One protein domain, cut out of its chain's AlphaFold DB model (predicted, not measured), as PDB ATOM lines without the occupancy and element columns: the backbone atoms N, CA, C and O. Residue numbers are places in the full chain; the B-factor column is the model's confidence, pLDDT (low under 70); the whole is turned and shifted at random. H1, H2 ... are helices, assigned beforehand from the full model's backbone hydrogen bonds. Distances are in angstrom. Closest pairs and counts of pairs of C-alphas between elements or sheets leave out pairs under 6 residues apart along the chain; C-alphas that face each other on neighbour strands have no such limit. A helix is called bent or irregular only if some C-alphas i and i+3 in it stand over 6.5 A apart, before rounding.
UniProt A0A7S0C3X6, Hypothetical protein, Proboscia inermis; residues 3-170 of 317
ATOM      1  N   VAL A   3     -36.965  -7.939   8.698       89.56
ATOM      2  CA  VAL A   3     -37.273  -8.186  10.117       89.56
ATOM      3  C   VAL A   3     -37.244  -6.879  10.910       89.56
ATOM      4  O   VAL A   3     -38.211  -6.548  11.589       89.56
ATOM      5  N   GLN A   4     -36.170  -6.102  10.763       88.75
ATOM      6  CA  GLN A   4     -35.979  -4.813  11.440       88.75
ATOM      7  C   GLN A   4     -37.053  -3.785  11.054       88.75
ATOM      8  O   GLN A   4     -37.582  -3.068  11.899       88.75
ATOM      9  N   ASP A   5     -37.445  -3.782   9.784       89.19
ATOM     10  CA  ASP A   5     -38.523  -2.942   9.266       89.19
ATOM     11  C   ASP A   5     -39.906  -3.348   9.822       89.19
ATOM     12  O   ASP A   5     -40.719  -2.502  10.204       89.19
ATOM     13  N   SER A   6     -40.168  -4.651   9.983       90.69
ATOM     14  CA  SER A   6     -41.376  -5.123  10.671       90.69
ATOM     15  C   SER A   6     -41.381  -4.780  12.163       90.69
ATOM     16  O   SER A   6     -42.448  -4.467  12.699       90.69
ATOM     17  N   ILE A   7     -40.230  -4.852  12.837       92.38
ATOM     18  CA  ILE A   7     -40.093  -4.469  14.250       92.38
ATOM     19  C   ILE A   7     -40.407  -2.982  14.404       92.38
ATOM     20  O   ILE A   7     -41.268  -2.636  15.209       92.38
ATOM     21  N   PHE A   8     -39.795  -2.128  13.578       92.75
ATOM     22  CA  PHE A   8     -40.053  -0.689  13.551       92.75
ATOM     23  C   PHE A   8     -41.550  -0.375  13.458       92.75
ATOM     24  O   PHE A   8     -42.087   0.349  14.295       92.75
ATOM     25  N   ARG A   9     -42.255  -0.969  12.482       90.38
ATOM     26  CA  ARG A   9     -43.694  -0.732  12.293       90.38
ATOM     27  C   ARG A   9     -44.520  -1.121  13.513       90.38
ATOM     28  O   ARG A   9     -45.351  -0.338  13.961       90.38
ATOM     29  N   ARG A  10     -44.324  -2.336  14.029       93.94
ATOM     30  CA  ARG A  10     -45.104  -2.849  15.166       93.94
ATOM     31  C   ARG A  10     -44.827  -2.042  16.428       93.94
ATOM     32  O   ARG A  10     -45.757  -1.694  17.149       93.94
ATOM     33  N   TYR A  11     -43.560  -1.718  16.661       93.75
ATOM     34  CA  TYR A  11     -43.140  -0.986  17.843       93.75
ATOM     35  C   TYR A  11     -43.632   0.467  17.825       93.75
ATOM     36  O   TYR A  11     -44.090   0.955  18.854       93.75
ATOM     37  N   PHE A  12     -43.675   1.114  16.657       92.50
ATOM     38  CA  PHE A  12     -44.258   2.448  16.503       92.50
ATOM     39  C   PHE A  12     -45.740   2.491  16.903       92.50
ATOM     40  O   PHE A  12     -46.141   3.318  17.721       92.50
ATOM     41  N   TYR A  13     -46.556   1.565  16.386       92.00
ATOM     42  CA  TYR A  13     -47.973   1.492  16.757       92.00
ATOM     43  C   TYR A  13     -48.173   1.150  18.232       92.00
ATOM     44  O   TYR A  13     -49.040   1.729  18.881       92.00
ATOM     45  N   TYR A  14     -47.344   0.258  18.776       93.88
ATOM     46  CA  TYR A  14     -47.358  -0.054  20.200       93.88
ATOM     47  C   TYR A  14     -47.052   1.180  21.058       93.88
ATOM     48  O   TYR A  14     -47.756   1.442  22.029       93.88
ATOM     49  N   GLN A  15     -46.044   1.975  20.691       92.38
ATOM     50  CA  GLN A  15     -45.699   3.203  21.408       92.38
ATOM     51  C   GLN A  15     -46.820   4.247  21.337       92.38
ATOM     52  O   GLN A  15     -47.140   4.850  22.361       92.38
ATOM     53  N   LEU A  16     -47.449   4.428  20.171       89.94
ATOM     54  CA  LEU A  16     -48.610   5.312  20.027       89.94
ATOM     55  C   LEU A  16     -49.786   4.857  20.897       89.94
ATOM     56  O   LEU A  16     -50.355   5.666  21.627       89.94
ATOM     57  N   ALA A  17     -50.118   3.564  20.864       90.12
ATOM     58  CA  ALA A  17     -51.171   2.998  21.697       90.12
ATOM     59  C   ALA A  17     -50.853   3.167  23.189       90.12
ATOM     60  O   ALA A  17     -51.716   3.575  23.955       90.12
ATOM     61  N   ASN A  18     -49.604   2.933  23.598       90.94
ATOM     62  CA  ASN A  18     -49.177   3.103  24.983       90.94
ATOM     63  C   ASN A  18     -49.314   4.555  25.461       90.94
ATOM     64  O   ASN A  18     -49.776   4.794  26.574       90.94
ATOM     65  N   ILE A  19     -48.957   5.532  24.621       87.12
ATOM     66  CA  ILE A  19     -49.184   6.948  24.931       87.12
ATOM     67  C   ILE A  19     -50.680   7.221  25.084       87.12
ATOM     68  O   ILE A  19     -51.084   7.785  26.095       87.12
ATOM     69  N   PHE A  20     -51.502   6.774  24.133       81.62
ATOM     70  CA  PHE A  20     -52.946   6.988  24.183       81.62
ATOM     71  C   PHE A  20     -53.579   6.371  25.437       81.62
ATOM     72  O   PHE A  20     -54.364   7.023  26.123       81.62
ATOM     73  N   VAL A  21     -53.187   5.143  25.784       85.06
ATOM     74  CA  VAL A  21     -53.625   4.458  27.005       85.06
ATOM     75  C   VAL A  21     -53.174   5.223  28.245       85.06
ATOM     76  O   VAL A  21     -53.981   5.420  29.143       85.06
ATOM     77  N   THR A  22     -51.935   5.714  28.292       83.12
ATOM     78  CA  THR A  22     -51.420   6.478  29.442       83.12
ATOM     79  C   THR A  22     -52.172   7.801  29.617       83.12
ATOM     80  O   THR A  22     -52.592   8.136  30.723       83.12
ATOM     81  N   THR A  23     -52.408   8.532  28.526       78.12
ATOM     82  CA  THR A  23     -53.164   9.794  28.524       78.12
ATOM     83  C   THR A  23     -54.625   9.582  28.930       78.12
ATOM     84  O   THR A  23     -55.173  10.344  29.733       78.12
ATOM     85  N   THR A  24     -55.251   8.516  28.428       75.50
ATOM     86  CA  THR A  24     -56.640   8.173  28.762       75.50
ATOM     87  C   THR A  24     -56.751   7.684  30.205       75.50
ATOM     88  O   THR A  24     -57.648   8.110  30.922       75.50
ATOM     89  N   ALA A  25     -55.810   6.862  30.679       78.94
ATOM     90  CA  ALA A  25     -55.779   6.374  32.055       78.94
ATOM     91  C   ALA A  25     -55.594   7.509  33.070       78.94
ATOM     92  O   ALA A  25     -56.291   7.517  34.079       78.94
ATOM     93  N   GLY A  26     -54.726   8.492  32.794       71.50
ATOM     94  CA  GLY A  26     -54.593   9.684  33.639       71.50
ATOM     95  C   GLY A  26     -55.902  10.475  33.731       71.50
ATOM     96  O   GLY A  26     -56.344  10.817  34.823       71.50
ATOM     97  N   SER A  27     -56.578  10.649  32.591       69.56
ATOM     98  CA  SER A  27     -57.883  11.319  32.520       69.56
ATOM     99  C   SER A  27     -58.971  10.555  33.292       69.56
ATOM    100  O   SER A  27     -59.753  11.156  34.027       69.56
ATOM    101  N   ILE A  28     -59.007   9.222  33.163       70.50
ATOM    102  CA  ILE A  28     -59.944   8.345  33.882       70.50
ATOM    103  C   ILE A  28     -59.655   8.354  35.383       70.50
ATOM    104  O   ILE A  28     -60.596   8.377  36.166       70.50
ATOM    105  N   TRP A  29     -58.388   8.349  35.801       73.31
ATOM    106  CA  TRP A  29     -58.011   8.346  37.216       73.31
ATOM    107  C   TRP A  29     -58.443   9.631  37.927       73.31
ATOM    108  O   TRP A  29     -59.033   9.576  39.005       73.31
ATOM    109  N   GLU A  30     -58.222  10.786  37.295       66.62
ATOM    110  CA  GLU A  30     -58.693  12.082  37.801       66.62
ATOM    111  C   GLU A  30     -60.226  12.164  37.816       66.62
ATOM    112  O   GLU A  30     -60.825  12.706  38.748       66.62
ATOM    113  N   SER A  31     -60.868  11.558  36.819       62.59
ATOM    114  CA  SER A  31     -62.316  11.621  36.620       62.59
ATOM    115  C   SER A  31     -63.081  10.454  37.251       62.59
ATOM    116  O   SER A  31     -64.308  10.439  37.199       62.59
ATOM    117  N   MET A  32     -62.413   9.496  37.904       60.56
ATOM    118  CA  MET A  32     -63.049   8.314  38.507       60.56
ATOM    119  C   MET A  32     -64.037   8.688  39.623       60.56
ATOM    120  O   MET A  32     -64.920   7.907  39.962       60.56
ATOM    121  N   ARG A  33     -63.926   9.913  40.159       59.31
ATOM    122  CA  ARG A  33     -64.892  10.496  41.104       59.31
ATOM    123  C   ARG A  33     -66.159  11.073  40.443       59.31
ATOM    124  O   ARG A  33     -67.110  11.334  41.164       59.31
ATOM    125  N   TYR A  34     -66.181  11.254  39.118       56.78
ATOM    126  CA  TYR A  34     -67.263  11.904  38.351       56.78
ATOM    127  C   TYR A  34     -67.832  11.050  37.190       56.78
ATOM    128  O   TYR A  34     -68.921  11.331  36.701       56.78
ATOM    129  N   ILE A  35     -67.123  10.005  36.741       55.53
ATOM    130  CA  ILE A  35     -67.422   9.241  35.508       55.53
ATOM    131  C   ILE A  35     -68.501   8.158  35.648       55.53
ATOM    132  O   ILE A  35     -68.991   7.671  34.632       55.53
ATOM    133  N   VAL A  36     -68.912   7.794  36.866       58.34
ATOM    134  CA  VAL A  36     -69.942   6.752  37.052       58.34
ATOM    135  C   VAL A  36     -71.295   7.163  36.446       58.34
ATOM    136  O   VAL A  36     -72.047   6.290  36.025       58.34
ATOM    137  N   ASP A  37     -71.564   8.466  36.292       57.91
ATOM    138  CA  ASP A  37     -72.908   8.940  35.948       57.91
ATOM    139  C   ASP A  37     -73.124   9.379  34.483       57.91
ATOM    140  O   ASP A  37     -74.272   9.339  34.037       57.91
ATOM    141  N   LYS A  38     -72.104   9.786  33.691       58.69
ATOM    142  CA  LYS A  38     -72.312  10.260  32.291       58.69
ATOM    143  C   LYS A  38     -71.116  10.049  31.331       58.69
ATOM    144  O   LYS A  38     -70.127  10.775  31.436       58.69
ATOM    145  N   PRO A  39     -71.217   9.167  30.312       61.50
ATOM    146  CA  PRO A  39     -70.163   8.950  29.306       61.50
ATOM    147  C   PRO A  39     -70.044  10.064  28.244       61.50
ATOM    148  O   PRO A  39     -69.052  10.112  27.518       61.50
ATOM    149  N   GLU A  40     -71.014  10.981  28.150       63.25
ATOM    150  CA  GLU A  40     -71.036  12.056  27.138       63.25
ATOM    151  C   GLU A  40     -69.919  13.101  27.324       63.25
ATOM    152  O   GLU A  40     -69.449  13.685  26.349       63.25
ATOM    153  N   HIS A  41     -69.414  13.286  28.550       62.28
ATOM    154  CA  HIS A  41     -68.340  14.244  28.845       62.28
ATOM    155  C   HIS A  41     -66.926  13.705  28.570       62.28
ATOM    156  O   HIS A  41     -65.949  14.428  28.759       62.28
ATOM    157  N   MET A  42     -66.778  12.461  28.098       61.25
ATOM    158  CA  MET A  42     -65.462  11.846  27.875       61.25
ATOM    159  C   MET A  42     -64.603  12.646  26.887       61.25
ATOM    160  O   MET A  42     -63.411  12.833  27.125       61.25
ATOM    161  N   PHE A  43     -65.201  13.155  25.806       64.88
ATOM    162  CA  PHE A  43     -64.485  13.959  24.812       64.88
ATOM    163  C   PHE A  43     -64.059  15.322  25.366       64.88
ATOM    164  O   PHE A  43     -62.946  15.760  25.098       64.88
ATOM    165  N   GLU A  44     -64.898  15.962  26.182       67.06
ATOM    166  CA  GLU A  44     -64.607  17.256  26.811       67.06
ATOM    167  C   GLU A  44     -63.483  17.135  27.855       67.06
ATOM    168  O   GLU A  44     -62.541  17.932  27.863       67.06
ATOM    169  N   ILE A  45     -63.515  16.065  28.656       67.94
ATOM    170  CA  ILE A  45     -62.460  15.724  29.615       67.94
ATOM    171  C   ILE A  45     -61.132  15.481  28.882       67.94
ATOM    172  O   ILE A  45     -60.121  16.059  29.274       67.94
ATOM    173  N   LEU A  46     -61.130  14.719  27.779       66.00
ATOM    174  CA  LEU A  46     -59.926  14.459  26.975       66.00
ATOM    175  C   LEU A  46     -59.282  15.749  26.434       66.00
ATOM    176  O   LEU A  46     -58.061  15.873  26.401       66.00
ATOM    177  N   GLY A  47     -60.089  16.734  26.028       67.38
ATOM    178  CA  GLY A  47     -59.574  18.031  25.571       67.38
ATOM    179  C   GLY A  47     -58.974  18.875  26.678       67.38
ATOM    180  O   GLY A  47     -57.981  19.562  26.451       67.38
ATOM    181  N   SER A  48     -59.557  18.806  27.875       71.25
ATOM    182  CA  SER A  48     -59.040  19.503  29.053       71.25
ATOM    183  C   SER A  48     -57.742  18.882  29.580       71.25
ATOM    184  O   SER A  48     -56.884  19.598  30.094       71.25
ATOM    185  N   THR A  49     -57.549  17.573  29.390       75.25
ATOM    186  CA  THR A  49     -56.355  16.858  29.860       75.25
ATOM    187  C   THR A  49     -55.186  16.968  28.883       75.25
ATOM    188  O   THR A  49     -54.037  16.874  29.309       75.25
ATOM    189  N   LEU A  50     -55.426  17.245  27.594       77.50
ATOM    190  CA  LEU A  50     -54.368  17.416  26.589       77.50
ATOM    191  C   LEU A  50     -53.301  18.458  27.000       77.50
ATOM    192  O   LEU A  50     -52.118  18.098  26.988       77.50
ATOM    193  N   PRO A  51     -53.653  19.699  27.406       79.44
ATOM    194  CA  PRO A  51     -52.686  20.672  27.918       79.44
ATOM    195  C   PRO A  51     -52.024  20.246  29.233       79.44
ATOM    196  O   PRO A  51     -50.819  20.430  29.389       79.44
ATOM    197  N   THR A  52     -52.772  19.636  30.158       80.94
ATOM    198  CA  THR A  52     -52.239  19.134  31.439       80.94
ATOM    199  C   THR A  52     -51.140  18.093  31.212       80.94
ATOM    200  O   THR A  52     -50.088  18.120  31.852       80.94
ATOM    201  N   MET A  53     -51.325  17.228  30.214       84.31
ATOM    202  CA  MET A  53     -50.363  16.193  29.836       84.31
ATOM    203  C   MET A  53     -49.117  16.755  29.139       84.31
ATOM    204  O   MET A  53     -48.092  16.075  29.090       84.31
ATOM    205  N   ALA A  54     -49.133  18.007  28.663       88.06
ATOM    206  CA  ALA A  54     -47.951  18.635  28.069       88.06
ATOM    207  C   ALA A  54     -46.773  18.686  29.059       88.06
ATOM    208  O   ALA A  54     -45.638  18.410  28.672       88.06
ATOM    209  N   GLY A  55     -47.029  18.950  30.348       89.06
ATOM    210  CA  GLY A  55     -45.990  18.947  31.387       89.06
ATOM    211  C   GLY A  55     -45.326  17.576  31.574       89.06
ATOM    212  O   GLY A  55     -44.105  17.486  31.749       89.06
ATOM    213  N   PHE A  56     -46.107  16.499  31.448       88.69
ATOM    214  CA  PHE A  56     -45.591  15.129  31.455       88.69
ATOM    215  C   PHE A  56     -44.684  14.871  30.245       88.69
ATOM    216  O   PHE A  56     -43.574  14.366  30.413       88.69
ATOM    217  N   PHE A  57     -45.096  15.276  29.039       90.81
ATOM    218  CA  PHE A  57     -44.280  15.100  27.834       90.81
ATOM    219  C   PHE A  57     -43.004  15.949  27.836       90.81
ATOM    220  O   PHE A  57     -41.964  15.471  27.380       90.81
ATOM    221  N   ILE A  58     -43.038  17.162  28.397       93.00
ATOM    222  CA  ILE A  58     -41.833  17.980  28.611       93.00
ATOM    223  C   ILE A  58     -40.866  17.249  29.548       93.00
ATOM    224  O   ILE A  58     -39.689  17.092  29.223       93.00
ATOM    225  N   SER A  59     -41.360  16.741  30.677       93.06
ATOM    226  CA  SER A  59     -40.538  15.982  31.627       93.06
ATOM    227  C   SER A  59     -39.956  14.720  30.982       93.06
ATOM    228  O   SER A  59     -38.767  14.446  31.125       93.06
ATOM    229  N   LEU A  60     -40.754  14.003  30.187       91.75
ATOM    230  CA  LEU A  60     -40.314  12.838  29.419       91.75
ATOM    231  C   LEU A  60     -39.181  13.204  28.452       91.75
ATOM    232  O   LEU A  60     -38.171  12.500  28.403       91.75
ATOM    233  N   LEU A  61     -39.311  14.306  27.708       93.75
ATOM    234  CA  LEU A  61     -38.274  14.809  26.803       93.75
ATOM    235  C   LEU A  61     -36.984  15.157  27.545       93.75
ATOM    236  O   LEU A  61     -35.901  14.765  27.108       93.75
ATOM    237  N   ILE A  62     -37.093  15.842  28.682       94.56
ATOM    238  CA  ILE A  62     -35.954  16.185  29.538       94.56
ATOM    239  C   ILE A  62     -35.269  14.904  30.020       94.56
ATOM    240  O   ILE A  62     -34.060  14.762  29.857       94.56
ATOM    241  N   THR A  63     -36.017  13.917  30.517       94.88
ATOM    242  CA  THR A  63     -35.459  12.625  30.940       94.88
ATOM    243  C   THR A  63     -34.805  11.872  29.779       94.88
ATOM    244  O   THR A  63     -33.701  11.352  29.926       94.88
ATOM    245  N   LYS A  64     -35.418  11.834  28.591       93.00
ATOM    246  CA  LYS A  64     -34.813  11.207  27.400       93.00
ATOM    247  C   LYS A  64     -33.528  11.920  26.973       93.00
ATOM    248  O   LYS A  64     -32.585  11.255  26.552       93.00
ATOM    249  N   THR A  65     -33.472  13.240  27.122       94.06
ATOM    250  CA  THR A  65     -32.310  14.054  26.750       94.06
ATOM    251  C   THR A  65     -31.176  13.935  27.766       94.06
ATOM    252  O   THR A  65     -30.044  13.688  27.370       94.06
ATOM    253  N   LEU A  66     -31.454  14.076  29.067       93.38
ATOM    254  CA  LEU A  66     -30.426  14.065  30.115       93.38
ATOM    255  C   LEU A  66     -30.043  12.660  30.581       93.38
ATOM    256  O   LEU A  66     -28.891  12.446  30.933       93.38
ATOM    257  N   ALA A  67     -30.974  11.707  30.617       93.06
ATOM    258  CA  ALA A  67     -30.679  10.339  31.044       93.06
ATOM    259  C   ALA A  67     -30.515   9.403  29.843       93.06
ATOM    260  O   ALA A  67     -29.554   8.642  29.779       93.06
ATOM    261  N   GLY A  68     -31.418   9.479  28.861       90.62
ATOM    262  CA  GLY A  68     -31.408   8.579  27.705       90.62
ATOM    263  C   GLY A  68     -30.172   8.742  26.815       90.62
ATOM    264  O   GLY A  68     -29.462   7.767  26.572       90.62
ATOM    265  N   LEU A  69     -29.888   9.963  26.349       91.12
ATOM    266  CA  LEU A  69     -28.765  10.215  25.437       91.12
ATOM    267  C   LEU A  69     -27.392   9.900  26.061       91.12
ATOM    268  O   LEU A  69     -26.606   9.231  25.390       91.12
ATOM    269  N   PRO A  70     -27.072  10.292  27.313       90.69
ATOM    270  CA  PRO A  70     -25.787   9.941  27.917       90.69
ATOM    271  C   PRO A  70     -25.645   8.447  28.209       90.69
ATOM    272  O   PRO A  70     -24.557   7.901  28.045       90.69
ATOM    273  N   MET A  71     -26.732   7.763  28.583       90.06
ATOM    274  CA  MET A  71     -26.721   6.309  28.787       90.06
ATOM    275  C   MET A  71     -26.350   5.565  27.501       90.06
ATOM    276  O   MET A  71     -25.569   4.611  27.526       90.06
ATOM    277  N   VAL A  72     -26.887   6.042  26.376       87.81
ATOM    278  CA  VAL A  72     -26.528   5.570  25.040       87.81
ATOM    279  C   VAL A  72     -25.067   5.925  24.762       87.81
ATOM    280  O   VAL A  72     -24.286   5.017  24.518       87.81
ATOM    281  N   LEU A  73     -24.645   7.185  24.921       87.88
ATOM    282  CA  LEU A  73     -23.268   7.638  24.668       87.88
ATOM    283  C   LEU A  73     -22.195   6.807  25.395       87.88
ATOM    284  O   LEU A  73     -21.146   6.529  24.819       87.88
ATOM    285  N   ILE A  74     -22.455   6.411  26.643       87.06
ATOM    286  CA  ILE A  74     -21.540   5.602  27.461       87.06
ATOM    287  C   ILE A  74     -21.533   4.123  27.020       87.06
ATOM    288  O   ILE A  74     -20.623   3.389  27.387       87.06
ATOM    289  N   ASN A  75     -22.509   3.666  26.226       83.19
ATOM    290  CA  ASN A  75     -22.799   2.247  25.983       83.19
ATOM    291  C   ASN A  75     -22.865   1.469  27.298       83.19
ATOM    292  O   ASN A  75     -22.120   0.515  27.541       83.19
ATOM    293  N   ALA A  76     -23.753   1.910  28.184       78.56
ATOM    294  CA  ALA A  76     -23.804   1.381  29.537       78.56
ATOM    295  C   ALA A  76     -24.062  -0.136  29.599       78.56
ATOM    296  O   ALA A  76     -23.547  -0.790  30.501       78.56
ATOM    297  N   PHE A  77     -24.798  -0.713  28.641       78.06
ATOM    298  CA  PHE A  77     -25.091  -2.151  28.610       78.06
ATOM    299  C   PHE A  77     -23.833  -3.018  28.379       78.06
ATOM    300  O   PHE A  77     -23.537  -3.841  29.255       78.06
ATOM    301  N   PRO A  78     -23.044  -2.831  27.296       78.19
ATOM    302  CA  PRO A  78     -21.769  -3.535  27.127       78.19
ATOM    303  C   PRO A  78     -20.800  -3.330  28.295       78.19
ATOM    304  O   PRO A  78     -20.210  -4.291  28.792       78.19
ATOM    305  N   LEU A  79     -20.666  -2.091  28.785       79.38
ATOM    306  CA  LEU A  79     -19.769  -1.795  29.905       79.38
ATOM    307  C   LEU A  79     -20.186  -2.521  31.185       79.38
ATOM    308  O   LEU A  79     -19.334  -3.088  31.872       79.38
ATOM    309  N   LEU A  80     -21.486  -2.554  31.487       82.88
ATOM    310  CA  LEU A  80     -22.013  -3.260  32.650       82.88
ATOM    311  C   LEU A  80     -21.790  -4.769  32.531       82.88
ATOM    312  O   LEU A  80     -21.394  -5.399  33.511       82.88
ATOM    313  N   LYS A  81     -21.978  -5.351  31.340       80.00
ATOM    314  CA  LYS A  81     -21.728  -6.778  31.096       80.00
ATOM    315  C   LYS A  81     -20.255  -7.134  31.300       80.00
ATOM    316  O   LYS A  81     -19.963  -8.104  32.000       80.00
ATOM    317  N   ILE A  82     -19.329  -6.328  30.775       78.81
ATOM    318  CA  ILE A  82     -17.883  -6.521  30.968       78.81
ATOM    319  C   ILE A  82     -17.511  -6.389  32.449       78.81
ATOM    320  O   ILE A  82     -16.762  -7.214  32.976       78.81
ATOM    321  N   LEU A  83     -18.046  -5.379  33.140       82.94
ATOM    322  CA  LEU A  83     -17.793  -5.174  34.564       82.94
ATOM    323  C   LEU A  83     -18.306  -6.358  35.393       82.94
ATOM    324  O   LEU A  83     -17.571  -6.888  36.225       82.94
ATOM    325  N   PHE A  84     -19.528  -6.816  35.124       82.75
ATOM    326  CA  PHE A  84     -20.133  -7.957  35.805       82.75
ATOM    327  C   PHE A  84     -19.340  -9.247  35.572       82.75
ATOM    328  O   PHE A  84     -19.060  -9.983  36.518       82.75
ATOM    329  N   MET A  85     -18.907  -9.495  34.333       76.00
ATOM    330  CA  MET A  85     -18.064 -10.642  33.993       76.00
ATOM    331  C   MET A  85     -16.732 -10.602  34.752       76.00
ATOM    332  O   MET A  85     -16.309 -11.607  35.323       76.00
ATOM    333  N   LYS A  86     -16.100  -9.425  34.832       76.12
ATOM    334  CA  LYS A  86     -14.828  -9.224  35.540       76.12
ATOM    335  C   LYS A  86     -14.954  -9.424  37.053       76.12
ATOM    336  O   LYS A  86     -14.040  -9.961  37.670       76.12
ATOM    337  N   VAL A  87     -16.079  -9.017  37.643       82.06
ATOM    338  CA  VAL A  87     -16.373  -9.236  39.069       82.06
ATOM    339  C   VAL A  87     -16.656 -10.713  39.354       82.06
ATOM    340  O   VAL A  87     -16.166 -11.239  40.348       82.06
ATOM    341  N   LYS A  88     -17.401 -11.402  38.479       78.81
ATOM    342  CA  LYS A  88     -17.825 -12.794  38.694       78.81
ATOM    343  C   LYS A  88     -16.733 -13.832  38.401       78.81
ATOM    344  O   LYS A  88     -16.636 -14.815  39.128       78.81
ATOM    345  N   TRP A  89     -15.928 -13.636  37.357       71.06
ATOM    346  CA  TRP A  89     -14.921 -14.608  36.896       71.06
ATOM    347  C   TRP A  89     -13.461 -14.153  37.088       71.06
ATOM    348  O   TRP A  89     -12.527 -14.889  36.765       71.06
ATOM    349  N   GLY A  90     -13.226 -12.968  37.662       70.12
ATOM    350  CA  GLY A  90     -11.886 -12.488  38.011       70.12
ATOM    351  C   GLY A  90     -10.931 -12.371  36.810       70.12
ATOM    352  O   GLY A  90     -11.327 -11.988  35.712       70.12
ATOM    353  N   LYS A  91      -9.640 -12.689  37.013       61.00
ATOM    354  CA  LYS A  91      -8.583 -12.640  35.972       61.00
ATOM    355  C   LYS A  91      -8.642 -13.801  34.962       61.00
ATOM    356  O   LYS A  91      -7.802 -13.851  34.069       61.00
ATOM    357  N   ALA A  92      -9.591 -14.730  35.104       58.94
ATOM    358  CA  ALA A  92      -9.662 -15.958  34.309       58.94
ATOM    359  C   ALA A  92     -10.425 -15.805  32.979       58.94
ATOM    360  O   ALA A  92     -10.632 -16.795  32.283       58.94
ATOM    361  N   VAL A  93     -10.834 -14.588  32.604       60.66
ATOM    362  CA  VAL A  93     -11.487 -14.352  31.311       60.66
ATOM    363  C   VAL A  93     -10.436 -14.448  30.205       60.66
ATOM    364  O   VAL A  93      -9.515 -13.631  30.122       60.66
ATOM    365  N   LEU A  94     -10.554 -15.473  29.364       63.56
ATOM    366  CA  LEU A  94      -9.637 -15.737  28.262       63.56
ATOM    367  C   LEU A  94      -9.613 -14.513  27.326       63.56
ATOM    368  O   LEU A  94     -10.662 -13.998  26.942       63.56
ATOM    369  N   GLN A  95      -8.430 -14.065  26.883       62.78
ATOM    370  CA  GLN A  95      -8.275 -12.940  25.932       62.78
ATOM    371  C   GLN A  95      -9.167 -13.065  24.682       62.78
ATOM    372  O   GLN A  95      -9.508 -12.072  24.041       62.78
ATOM    373  N   ARG A  96      -9.534 -14.300  24.327       60.81
ATOM    374  CA  ARG A  96     -10.419 -14.632  23.214       60.81
ATOM    375  C   ARG A  96     -11.891 -14.319  23.504       60.81
ATOM    376  O   ARG A  96     -12.566 -13.820  22.613       60.81
ATOM    377  N   GLU A  97     -12.358 -14.537  24.732       63.16
ATOM    378  CA  GLU A  97     -13.710 -14.166  25.175       63.16
ATOM    379  C   GLU A  97     -13.851 -12.648  25.276       63.16
ATOM    380  O   GLU A  97     -14.842 -12.088  24.817       63.16
ATOM    381  N   MET A  98     -12.806 -11.956  25.748       60.00
ATOM    382  CA  MET A  98     -12.783 -10.491  25.725       60.00
ATOM    383  C   MET A  98     -12.858  -9.949  24.292       60.00
ATOM    384  O   MET A  98     -13.642  -9.050  24.021       60.00
ATOM    385  N   LYS A  99     -12.092 -10.515  23.346       62.81
ATOM    386  CA  LYS A  99     -12.144 -10.111  21.927       62.81
ATOM    387  C   LYS A  99     -13.486 -10.414  21.251       62.81
ATOM    388  O   LYS A  99     -13.874  -9.651  20.376       62.81
ATOM    389  N   ALA A 100     -14.166 -11.494  21.636       62.81
ATOM    390  CA  ALA A 100     -15.507 -11.806  21.142       62.81
ATOM    391  C   ALA A 100     -16.550 -10.801  21.659       62.81
ATOM    392  O   ALA A 100     -17.439 -10.407  20.915       62.81
ATOM    393  N   GLU A 101     -16.404 -10.328  22.900       60.91
ATOM    394  CA  GLU A 101     -17.284  -9.310  23.486       60.91
ATOM    395  C   GLU A 101     -16.990  -7.889  22.962       60.91
ATOM    396  O   GLU A 101     -17.892  -7.063  22.886       60.91
ATOM    397  N   PHE A 102     -15.752  -7.604  22.534       63.34
ATOM    398  CA  PHE A 102     -15.392  -6.367  21.817       63.34
ATOM    399  C   PHE A 102     -15.789  -6.375  20.332       63.34
ATOM    400  O   PHE A 102     -15.434  -5.450  19.594       63.34
ATOM    401  N   GLN A 103     -16.494  -7.408  19.860       67.06
ATOM    402  CA  GLN A 103     -17.067  -7.374  18.523       67.06
ATOM    403  C   GLN A 103     -18.063  -6.210  18.440       67.06
ATOM    404  O   GLN A 103     -18.828  -5.968  19.370       67.06
ATOM    405  N   LYS A 104     -18.003  -5.456  17.334       68.00
ATOM    406  CA  LYS A 104     -18.848  -4.275  17.122       68.00
ATOM    407  C   LYS A 104     -20.315  -4.623  17.368       68.00
ATOM    408  O   LYS A 104     -20.800  -5.619  16.833       68.00
ATOM    409  N   GLU A 105     -20.988  -3.802  18.166       74.19
ATOM    410  CA  GLU A 105     -22.379  -4.031  18.544       74.19
ATOM    411  C   GLU A 105     -23.304  -3.816  17.338       74.19
ATOM    412  O   GLU A 105     -23.098  -2.901  16.527       74.19
ATOM    413  N   ASP A 106     -24.315  -4.680  17.222       79.25
ATOM    414  CA  ASP A 106     -25.337  -4.589  16.183       79.25
ATOM    415  C   ASP A 106     -26.215  -3.353  16.448       79.25
ATOM    416  O   ASP A 106     -26.732  -3.154  17.548       79.25
ATOM    417  N   PHE A 107     -26.416  -2.517  15.428       82.19
ATOM    418  CA  PHE A 107     -27.322  -1.374  15.536       82.19
ATOM    419  C   PHE A 107     -28.782  -1.827  15.405       82.19
ATOM    420  O   PHE A 107     -29.202  -2.295  14.342       82.19
ATOM    421  N   ASP A 108     -29.575  -1.668  16.467       86.56
ATOM    422  CA  ASP A 108     -30.996  -2.032  16.451       86.56
ATOM    423  C   ASP A 108     -31.851  -0.925  15.811       86.56
ATOM    424  O   ASP A 108     -32.470  -0.087  16.480       86.56
ATOM    425  N   TYR A 109     -31.846  -0.906  14.473       87.38
ATOM    426  CA  TYR A 109     -32.540   0.091  13.655       87.38
ATOM    427  C   TYR A 109     -34.015   0.239  14.053       87.38
ATOM    428  O   TYR A 109     -34.511   1.360  14.170       87.38
ATOM    429  N   GLY A 110     -34.722  -0.869  14.289       88.44
ATOM    430  CA  GLY A 110     -36.154  -0.852  14.568       88.44
ATOM    431  C   GLY A 110     -36.514  -0.108  15.853       88.44
ATOM    432  O   GLY A 110     -37.425   0.724  15.855       88.44
ATOM    433  N   TYR A 111     -35.768  -0.355  16.929       89.81
ATOM    434  CA  TYR A 111     -35.996   0.287  18.222       89.81
ATOM    435  C   TYR A 111     -35.607   1.771  18.213       89.81
ATOM    436  O   TYR A 111     -36.374   2.622  18.683       89.81
ATOM    437  N   ILE A 112     -34.433   2.097  17.662       90.56
ATOM    438  CA  ILE A 112     -33.892   3.462  17.684       90.56
ATOM    439  C   ILE A 112     -34.748   4.396  16.824       90.56
ATOM    440  O   ILE A 112     -35.167   5.453  17.305       90.56
ATOM    441  N   TYR A 113     -35.083   3.994  15.591       91.88
ATOM    442  CA  TYR A 113     -35.928   4.813  14.721       91.88
ATOM    443  C   TYR A 113     -37.323   5.017  15.301       91.88
ATOM    444  O   TYR A 113     -37.826   6.136  15.263       91.88
ATOM    445  N   SER A 114     -37.936   3.984  15.889       92.88
ATOM    446  CA  SER A 114     -39.261   4.133  16.501       92.88
ATOM    447  C   SER A 114     -39.251   5.159  17.631       92.88
ATOM    448  O   SER A 114     -40.118   6.023  17.668       92.88
ATOM    449  N   ASN A 115     -38.243   5.126  18.512       92.44
ATOM    450  CA  ASN A 115     -38.117   6.110  19.589       92.44
ATOM    451  C   ASN A 115     -37.944   7.540  19.057       92.44
ATOM    452  O   ASN A 115     -38.555   8.463  19.593       92.44
ATOM    453  N   LEU A 116     -37.128   7.734  18.015       94.44
ATOM    454  CA  LEU A 116     -36.917   9.049  17.405       94.44
ATOM    455  C   LEU A 116     -38.190   9.577  16.736       94.44
ATOM    456  O   LEU A 116     -38.567  10.726  16.963       94.44
ATOM    457  N   VAL A 117     -38.877   8.735  15.958       94.88
ATOM    458  CA  VAL A 117     -40.139   9.099  15.300       94.88
ATOM    459  C   VAL A 117     -41.218   9.387  16.343       94.88
ATOM    460  O   VAL A 117     -41.934  10.365  16.203       94.88
ATOM    461  N   LEU A 118     -41.303   8.619  17.433       93.38
ATOM    462  CA  LEU A 118     -42.252   8.881  18.518       93.38
ATOM    463  C   LEU A 118     -42.057  10.271  19.130       93.38
ATOM    464  O   LEU A 118     -43.020  11.020  19.283       93.38
ATOM    465  N   VAL A 119     -40.813  10.627  19.460       94.12
ATOM    466  CA  VAL A 119     -40.488  11.955  19.996       94.12
ATOM    467  C   VAL A 119     -40.859  13.048  18.993       94.12
ATOM    468  O   VAL A 119     -41.398  14.081  19.383       94.12
ATOM    469  N   LEU A 120     -40.638  12.799  17.704       95.25
ATOM    470  CA  LEU A 120     -41.011  13.710  16.628       95.25
ATOM    471  C   LEU A 120     -42.534  13.913  16.544       95.25
ATOM    472  O   LEU A 120     -42.986  15.052  16.447       95.25
ATOM    473  N   VAL A 121     -43.329  12.843  16.667       94.25
ATOM    474  CA  VAL A 121     -44.800  12.934  16.716       94.25
ATOM    475  C   VAL A 121     -45.265  13.738  17.927       94.25
ATOM    476  O   VAL A 121     -46.112  14.613  17.779       94.25
ATOM    477  N   ILE A 122     -44.688  13.504  19.110       93.12
ATOM    478  CA  ILE A 122     -45.003  14.287  20.317       93.12
ATOM    479  C   ILE A 122     -44.696  15.773  20.082       93.12
ATOM    480  O   ILE A 122     -45.511  16.628  20.428       93.12
ATOM    481  N   CYS A 123     -43.556  16.083  19.456       94.56
ATOM    482  CA  CYS A 123     -43.193  17.458  19.119       94.56
ATOM    483  C   CYS A 123     -44.220  18.109  18.190       94.56
ATOM    484  O   CYS A 123     -44.619  19.238  18.453       94.56
ATOM    485  N   PHE A 124     -44.690  17.410  17.154       93.88
ATOM    486  CA  PHE A 124     -45.723  17.938  16.259       93.88
ATOM    487  C   PHE A 124     -47.066  18.145  16.955       93.88
ATOM    488  O   PHE A 124     -47.656  19.213  16.817       93.88
ATOM    489  N   THR A 125     -47.521  17.180  17.756       91.62
ATOM    490  CA  THR A 125     -48.793  17.282  18.489       91.62
ATOM    491  C   THR A 125     -48.812  18.477  19.438       91.62
ATOM    492  O   THR A 125     -49.803  19.200  19.511       91.62
ATOM    493  N   TYR A 126     -47.709  18.718  20.147       91.62
ATOM    494  CA  TYR A 126     -47.634  19.786  21.140       91.62
ATOM    495  C   TYR A 126     -47.060  21.103  20.618       91.62
ATOM    496  O   TYR A 126     -47.136  22.093  21.339       91.62
ATOM    497  N   ALA A 127     -46.565  21.172  19.379       92.62
ATOM    498  CA  ALA A 127     -46.060  22.414  18.788       92.62
ATOM    499  C   ALA A 127     -47.111  23.537  18.806       92.62
ATOM    500  O   ALA A 127     -46.783  24.679  19.125       92.62
ATOM    501  N   CYS A 128     -48.372  23.206  18.509       87.56
ATOM    502  CA  CYS A 128     -49.474  24.169  18.472       87.56
ATOM    503  C   CYS A 128     -50.124  24.415  19.846       87.56
ATOM    504  O   CYS A 128     -50.693  25.480  20.064       87.56
ATOM    505  N   ILE A 129     -50.056  23.446  20.768       87.75
ATOM    506  CA  ILE A 129     -50.696  23.532  22.096       87.75
ATOM    507  C   ILE A 129     -49.759  24.200  23.114       87.75
ATOM    508  O   ILE A 129     -50.170  25.079  23.866       87.75
ATOM    509  N   ALA A 130     -48.492  23.780  23.142       89.81
ATOM    510  CA  ALA A 130     -47.480  24.198  24.104       89.81
ATOM    511  C   ALA A 130     -46.140  24.446  23.378       89.81
ATOM    512  O   ALA A 130     -45.271  23.568  23.360       89.81
ATOM    513  N   PRO A 131     -45.920  25.649  22.810       90.69
ATOM    514  CA  PRO A 131     -44.758  25.933  21.959       90.69
ATOM    515  C   PRO A 131     -43.419  25.809  22.696       90.69
ATOM    516  O   PRO A 131     -42.384  25.591  22.070       90.69
ATOM    517  N   ILE A 132     -43.431  25.878  24.031       92.06
ATOM    518  CA  ILE A 132     -42.252  25.649  24.873       92.06
ATOM    519  C   ILE A 132     -41.667  24.239  24.710       92.06
ATOM    520  O   ILE A 132     -40.481  24.045  24.948       92.06
ATOM    521  N   LEU A 133     -42.453  23.254  24.262       93.88
ATOM    522  CA  LEU A 133     -41.972  21.894  24.015       93.88
ATOM    523  C   LEU A 133     -41.006  21.828  22.816       93.88
ATOM    524  O   LEU A 133     -40.112  20.983  22.784       93.88
ATOM    525  N   LEU A 134     -41.135  22.749  21.860       93.62
ATOM    526  CA  LEU A 134     -40.363  22.780  20.621       93.62
ATOM    527  C   LEU A 134     -38.852  23.025  20.828       93.62
ATOM    528  O   LEU A 134     -38.069  22.243  20.285       93.62
ATOM    529  N   PRO A 135     -38.389  24.012  21.631       94.50
ATOM    530  CA  PRO A 135     -36.962  24.161  21.924       94.50
ATOM    531  C   PRO A 135     -36.382  22.953  22.676       94.50
ATOM    532  O   PRO A 135     -35.263  22.540  22.374       94.50
ATOM    533  N   PHE A 136     -37.133  22.327  23.591       93.31
ATOM    534  CA  PHE A 136     -36.688  21.089  24.246       93.31
ATOM    535  C   PHE A 136     -36.563  19.929  23.249       93.31
ATOM    536  O   PHE A 136     -35.571  19.200  23.273       93.31
ATOM    537  N   GLY A 137     -37.521  19.795  22.327       94.38
ATOM    538  CA  GLY A 137     -37.450  18.840  21.222       94.38
ATOM    539  C   GLY A 137     -36.244  19.086  20.310       94.38
ATOM    540  O   GLY A 137     -35.533  18.148  19.957       94.38
ATOM    541  N   ALA A 138     -35.945  20.345  19.984       95.31
ATOM    542  CA  ALA A 138     -34.784  20.708  19.172       95.31
ATOM    543  C   ALA A 138     -33.457  20.326  19.851       95.31
ATOM    544  O   ALA A 138     -32.582  19.749  19.203       95.31
ATOM    545  N   ILE A 139     -33.324  20.573  21.160       95.44
ATOM    546  CA  ILE A 139     -32.154  20.150  21.948       95.44
ATOM    547  C   ILE A 139     -32.021  18.624  21.933       95.44
ATOM    548  O   ILE A 139     -30.916  18.111  21.737       95.44
ATOM    549  N   PHE A 140     -33.130  17.892  22.083       95.31
ATOM    550  CA  PHE A 140     -33.128  16.434  21.988       95.31
ATOM    551  C   PHE A 140     -32.626  15.953  20.620       95.31
ATOM    552  O   PHE A 140     -31.727  15.114  20.564       95.31
ATOM    553  N   PHE A 141     -33.149  16.497  19.515       95.38
ATOM    554  CA  PHE A 141     -32.717  16.094  18.174       95.38
ATOM    555  C   PHE A 141     -31.252  16.446  17.908       95.38
ATOM    556  O   PHE A 141     -30.518  15.603  17.391       95.38
ATOM    557  N   LEU A 142     -30.792  17.627  18.328       95.88
ATOM    558  CA  LEU A 142     -29.391  18.030  18.202       95.88
ATOM    559  C   LEU A 142     -28.463  17.104  19.005       95.88
ATOM    560  O   LEU A 142     -27.457  16.622  18.482       95.88
ATOM    561  N   GLY A 143     -28.826  16.805  20.253       94.50
ATOM    562  CA  GLY A 143     -28.100  15.863  21.099       94.50
ATOM    563  C   GLY A 143     -28.081  14.457  20.497       94.50
ATOM    564  O   GLY A 143     -27.023  13.833  20.418       94.50
ATOM    565  N   SER A 144     -29.222  13.985  19.991       94.31
ATOM    566  CA  SER A 144     -29.330  12.686  19.326       94.31
ATOM    567  C   SER A 144     -28.431  12.599  18.091       94.31
ATOM    568  O   SER A 144     -27.722  11.610  17.927       94.31
ATOM    569  N   LEU A 145     -28.364  13.659  17.279       94.44
ATOM    570  CA  LEU A 145     -27.500  13.717  16.104       94.44
ATOM    571  C   LEU A 145     -26.028  13.582  16.501       94.44
ATOM    572  O   LEU A 145     -25.302  12.799  15.891       94.44
ATOM    573  N   LEU A 146     -25.583  14.304  17.532       94.31
ATOM    574  CA  LEU A 146     -24.199  14.237  18.003       94.31
ATOM    575  C   LEU A 146     -23.843  12.856  18.563       94.31
ATOM    576  O   LEU A 146     -22.796  12.309  18.207       94.31
ATOM    577  N   VAL A 147     -24.709  12.284  19.403       93.44
ATOM    578  CA  VAL A 147     -24.483  10.974  20.032       93.44
ATOM    579  C   VAL A 147     -24.477   9.869  18.981       93.44
ATOM    580  O   VAL A 147     -23.466   9.179  18.839       93.44
ATOM    581  N   TYR A 148     -25.538   9.741  18.181       91.62
ATOM    582  CA  TYR A 148     -25.632   8.669  17.189       91.62
ATOM    583  C   TYR A 148     -24.565   8.794  16.098       91.62
ATOM    584  O   TYR A 148     -24.032   7.775  15.664       91.62
ATOM    585  N   LYS A 149     -24.152  10.011  15.712       93.00
ATOM    586  CA  LYS A 149     -23.018  10.206  14.790       93.00
ATOM    587  C   LYS A 149     -21.710   9.667  15.366       93.00
ATOM    588  O   LYS A 149     -20.951   9.013  14.654       93.00
ATOM    589  N   ARG A 150     -21.421   9.941  16.643       91.38
ATOM    590  CA  ARG A 150     -20.212   9.428  17.307       91.38
ATOM    591  C   ARG A 150     -20.250   7.908  17.415       91.38
ATOM    592  O   ARG A 150     -19.256   7.257  17.109       91.38
ATOM    593  N   GLN A 151     -21.389   7.342  17.788       89.62
ATOM    594  CA  GLN A 151     -21.515   5.895  17.927       89.62
ATOM    595  C   GLN A 151     -21.459   5.150  16.596       89.62
ATOM    596  O   GLN A 151     -20.816   4.105  16.521       89.62
ATOM    597  N   ALA A 152     -22.053   5.708  15.539       87.88
ATOM    598  CA  ALA A 152     -21.976   5.148  14.191       87.88
ATOM    599  C   ALA A 152     -20.532   5.041  13.685       87.88
ATOM    600  O   ALA A 152     -20.212   4.106  12.960       87.88
ATOM    601  N   LEU A 153     -19.649   5.963  14.088       88.19
ATOM    602  CA  LEU A 153     -18.247   5.947  13.672       88.19
ATOM    603  C   LEU A 153     -17.388   4.958  14.478       88.19
ATOM    604  O   LEU A 153     -16.509   4.312  13.909       88.19
ATOM    605  N   PHE A 154     -17.601   4.866  15.795       84.75
ATOM    606  CA  PHE A 154     -16.673   4.167  16.695       84.75
ATOM    607  C   PHE A 154     -17.162   2.814  17.218       84.75
ATOM    608  O   PHE A 154     -16.332   1.965  17.530       84.75
ATOM    609  N   ILE A 155     -18.474   2.611  17.350       83.69
ATOM    610  CA  ILE A 155     -19.040   1.479  18.100       83.69
ATOM    611  C   ILE A 155     -19.798   0.531  17.177       83.69
ATOM    612  O   ILE A 155     -19.570  -0.679  17.217       83.69
ATOM    613  N   TYR A 156     -20.687   1.071  16.345       85.25
ATOM    614  CA  TYR A 156     -21.605   0.245  15.573       85.25
ATOM    615  C   TYR A 156     -20.916  -0.460  14.401       85.25
ATOM    616  O   TYR A 156     -20.078   0.106  13.691       85.25
ATOM    617  N   GLY A 157     -21.276  -1.728  14.205       82.19
ATOM    618  CA  GLY A 157     -20.883  -2.535  13.054       82.19
ATOM    619  C   GLY A 157     -22.090  -2.823  12.172       82.19
ATOM    620  O   GLY A 157     -23.147  -3.208  12.669       82.19
ATOM    621  N   THR A 158     -21.952  -2.658  10.858       77.75
ATOM    622  CA  THR A 158     -23.011  -3.049   9.927       77.75
ATOM    623  C   THR A 158     -22.968  -4.559   9.711       77.75
ATOM    624  O   THR A 158     -22.084  -5.106   9.058       77.75
ATOM    625  N   LYS A 159     -23.931  -5.271  10.300       76.62
ATOM    626  CA  LYS A 159     -24.142  -6.704  10.041       76.62
ATOM    627  C   LYS A 159     -24.936  -6.957   8.765       76.62
ATOM    628  O   LYS A 159     -24.801  -8.004   8.138       76.62
ATOM    629  N   TYR A 160     -25.784  -5.999   8.403       78.81
ATOM    630  CA  TYR A 160     -26.663  -6.080   7.247       78.81
ATOM    631  C   TYR A 160     -26.570  -4.787   6.450       78.81
ATOM    632  O   TYR A 160     -26.853  -3.712   6.977       78.81
ATOM    633  N   GLU A 161     -26.258  -4.905   5.166       79.00
ATOM    634  CA  GLU A 161     -26.300  -3.790   4.228       79.00
ATOM    635  C   GLU A 161     -27.674  -3.765   3.555       79.00
ATOM    636  O   GLU A 161     -28.037  -4.668   2.805       79.00
ATOM    637  N   SER A 162     -28.487  -2.759   3.888       78.38
ATOM    638  CA  SER A 162     -29.854  -2.619   3.360       78.38
ATOM    639  C   SER A 162     -29.985  -1.520   2.304       78.38
ATOM    640  O   SER A 162     -31.103  -1.262   1.868       78.38
ATOM    641  N   GLY A 163     -28.898  -0.819   1.961       80.25
ATOM    642  CA  GLY A 163     -28.900   0.233   0.937       80.25
ATOM    643  C   GLY A 163     -29.848   1.409   1.208       80.25
ATOM    644  O   GLY A 163     -30.265   2.075   0.272       80.25
ATOM    645  N   GLY A 164     -30.242   1.653   2.464       82.88
ATOM    646  CA  GLY A 164     -31.145   2.761   2.813       82.88
ATOM    647  C   GLY A 164     -32.644   2.487   2.635       82.88
ATOM    648  O   GLY A 164     -33.444   3.391   2.861       82.88
ATOM    649  N   LEU A 165     -33.056   1.248   2.339       84.38
ATOM    650  CA  LEU A 165     -34.469   0.877   2.135       84.38
ATOM    651  C   LEU A 165     -35.417   1.224   3.306       84.38
ATOM    652  O   LEU A 165     -36.624   1.296   3.109       84.38
ATOM    653  N   MET A 166     -34.903   1.456   4.521       86.06
ATOM    654  CA  MET A 166     -35.727   1.856   5.674       86.06
ATOM    655  C   MET A 166     -36.142   3.335   5.653       86.06
ATOM    656  O   MET A 166     -37.112   3.699   6.316       86.06
ATOM    657  N   PHE A 167     -35.443   4.190   4.902       88.19
ATOM    658  CA  PHE A 167     -35.735   5.621   4.817       88.19
ATOM    659  C   PHE A 167     -37.180   5.934   4.381       88.19
ATOM    660  O   PHE A 167     -37.869   6.632   5.132       88.19
ATOM    661  N   PRO A 168     -37.702   5.392   3.257       89.56
ATOM    662  CA  PRO A 168     -39.087   5.647   2.853       89.56
ATOM    663  C   PRO A 168     -40.103   5.167   3.898       89.56
ATOM    664  O   PRO A 168     -41.107   5.845   4.129       89.56
ATOM    665  N   THR A 169     -39.835   4.053   4.594       89.19
ATOM    666  CA  THR A 169     -40.706   3.598   5.687       89.19
ATOM    667  C   THR A 169     -40.736   4.616   6.824       89.19
ATOM    668  O   THR A 169     -41.815   4.951   7.307       89.19
ATOM    669  N   VAL A 170     -39.582   5.134   7.252       91.81
ATOM    670  CA  VAL A 170     -39.500   6.134   8.330       91.81
ATOM    671  C   VAL A 170     -40.238   7.417   7.940       91.81
ATOM    672  O   VAL A 170     -41.056   7.897   8.722       91.81
TER     673      VAL A 170
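Overview. This is residues 3 to 170 of the 317 residues of the protein "Hypothetical protein" of Proboscia inermis (UniProt A0A7S0C3X6). Two long helices, H2 and H1, meet as a V near the end of H1, and the helical hairpin of H5 and H6 packs over the V, with H5 on H1 and H6 along H2. Beyond the far end of H2, H3 and H4 make an arm that folds back toward H5, while the short H7 sits near the starts of H1 and H5. The printed part has 168 residues, with seven named helices in the order H1 to H7 and no named strand, and its class is all helix. It is loose, with a radius of gyration of the C-alphas of 20.9 A, and elongated, spanning 68 by 39 by 31 A.

Along the chain. Start with the longest helix, H2, residues 39 to 73: from C-alpha 39 at (-70.163, 8.950, 29.306) it runs 47.1 A, with a kink of 45 degrees near residue 50. It is irregular, with C-alphas 40 and 43 7.2 A apart. H1, residues 3 to 31, begins at C-alpha 3 at (-37.273, -8.186, 10.117) and is 41.5 A long. H5, residues 109 to 127, spans 26.6 A, and H6, residues 133 to 154, 31.7 A. H3, residues 76 to 92, spans 22.9 A, has a kink of 58 degrees near residue 86, and is irregular, with C-alphas 88 and 91 9.6 A apart. H4 is residues 95 to 101, and H7, residues 166 to 170, ends at C-alpha 170 at (-39.500, 6.134, 8.330).

Arrangement. Look first at the hubs, H2 and H5, which touch three helices each. H2 touches H6 at Thr 65 and Phe 140, their closest C-alphas at 5.4 A, the same way at a tilt of 35.3 degrees, only just steep. With residues 45 to 53 alone H2 touches H1, closest at the C-alphas of Thr 49 and Ser 27, 6.3 A, opposite ways at a steep tilt of 52 degrees. H2 and H5 only just touch, with 3 pairs of C-alphas within 8 A, the closest being Ala 54 and Tyr 126 at 7.0 A. At Phe 8 and Gly 110, C-alphas 4.0 A apart, H1 touches H5 at a steep tilt of 40 degrees. The hairpin of H5 and H6 has a shallow tilt of 18 degrees, closest at the C-alphas of Ala 127 and Leu 134, 6.0 A. H7 is close to H1 but not clearly touching, the closest C-alphas being Met 166 and Asp 5 at 6.6 A. H2 and H3 meet only through their link, and H3 and H4 are near each other. Each O i to N i+4 pair is within hydrogen-bond range in H1, H4, H5, H6 and H7, against 23 of 31 in H2 and 11 of 13 in H3.

Size, cuts and confidence. The C-alphas farthest apart are those of Asp 37 and Gln 95, 69.0 A. The printed part has no cut, and the link from H6 to H7 is long, with 11 residues. Residues 105 to 106 pair with residues 156 to 157, parallel. Residues 32 to 41, of which 39 to 41 belong to H2, stand free, and so do residues 86 to 92 of H3. Mean pLDDT of the printed part is 82.5; it is under 70 at residue 27, residues 30 to 47 and residues 91 to 104.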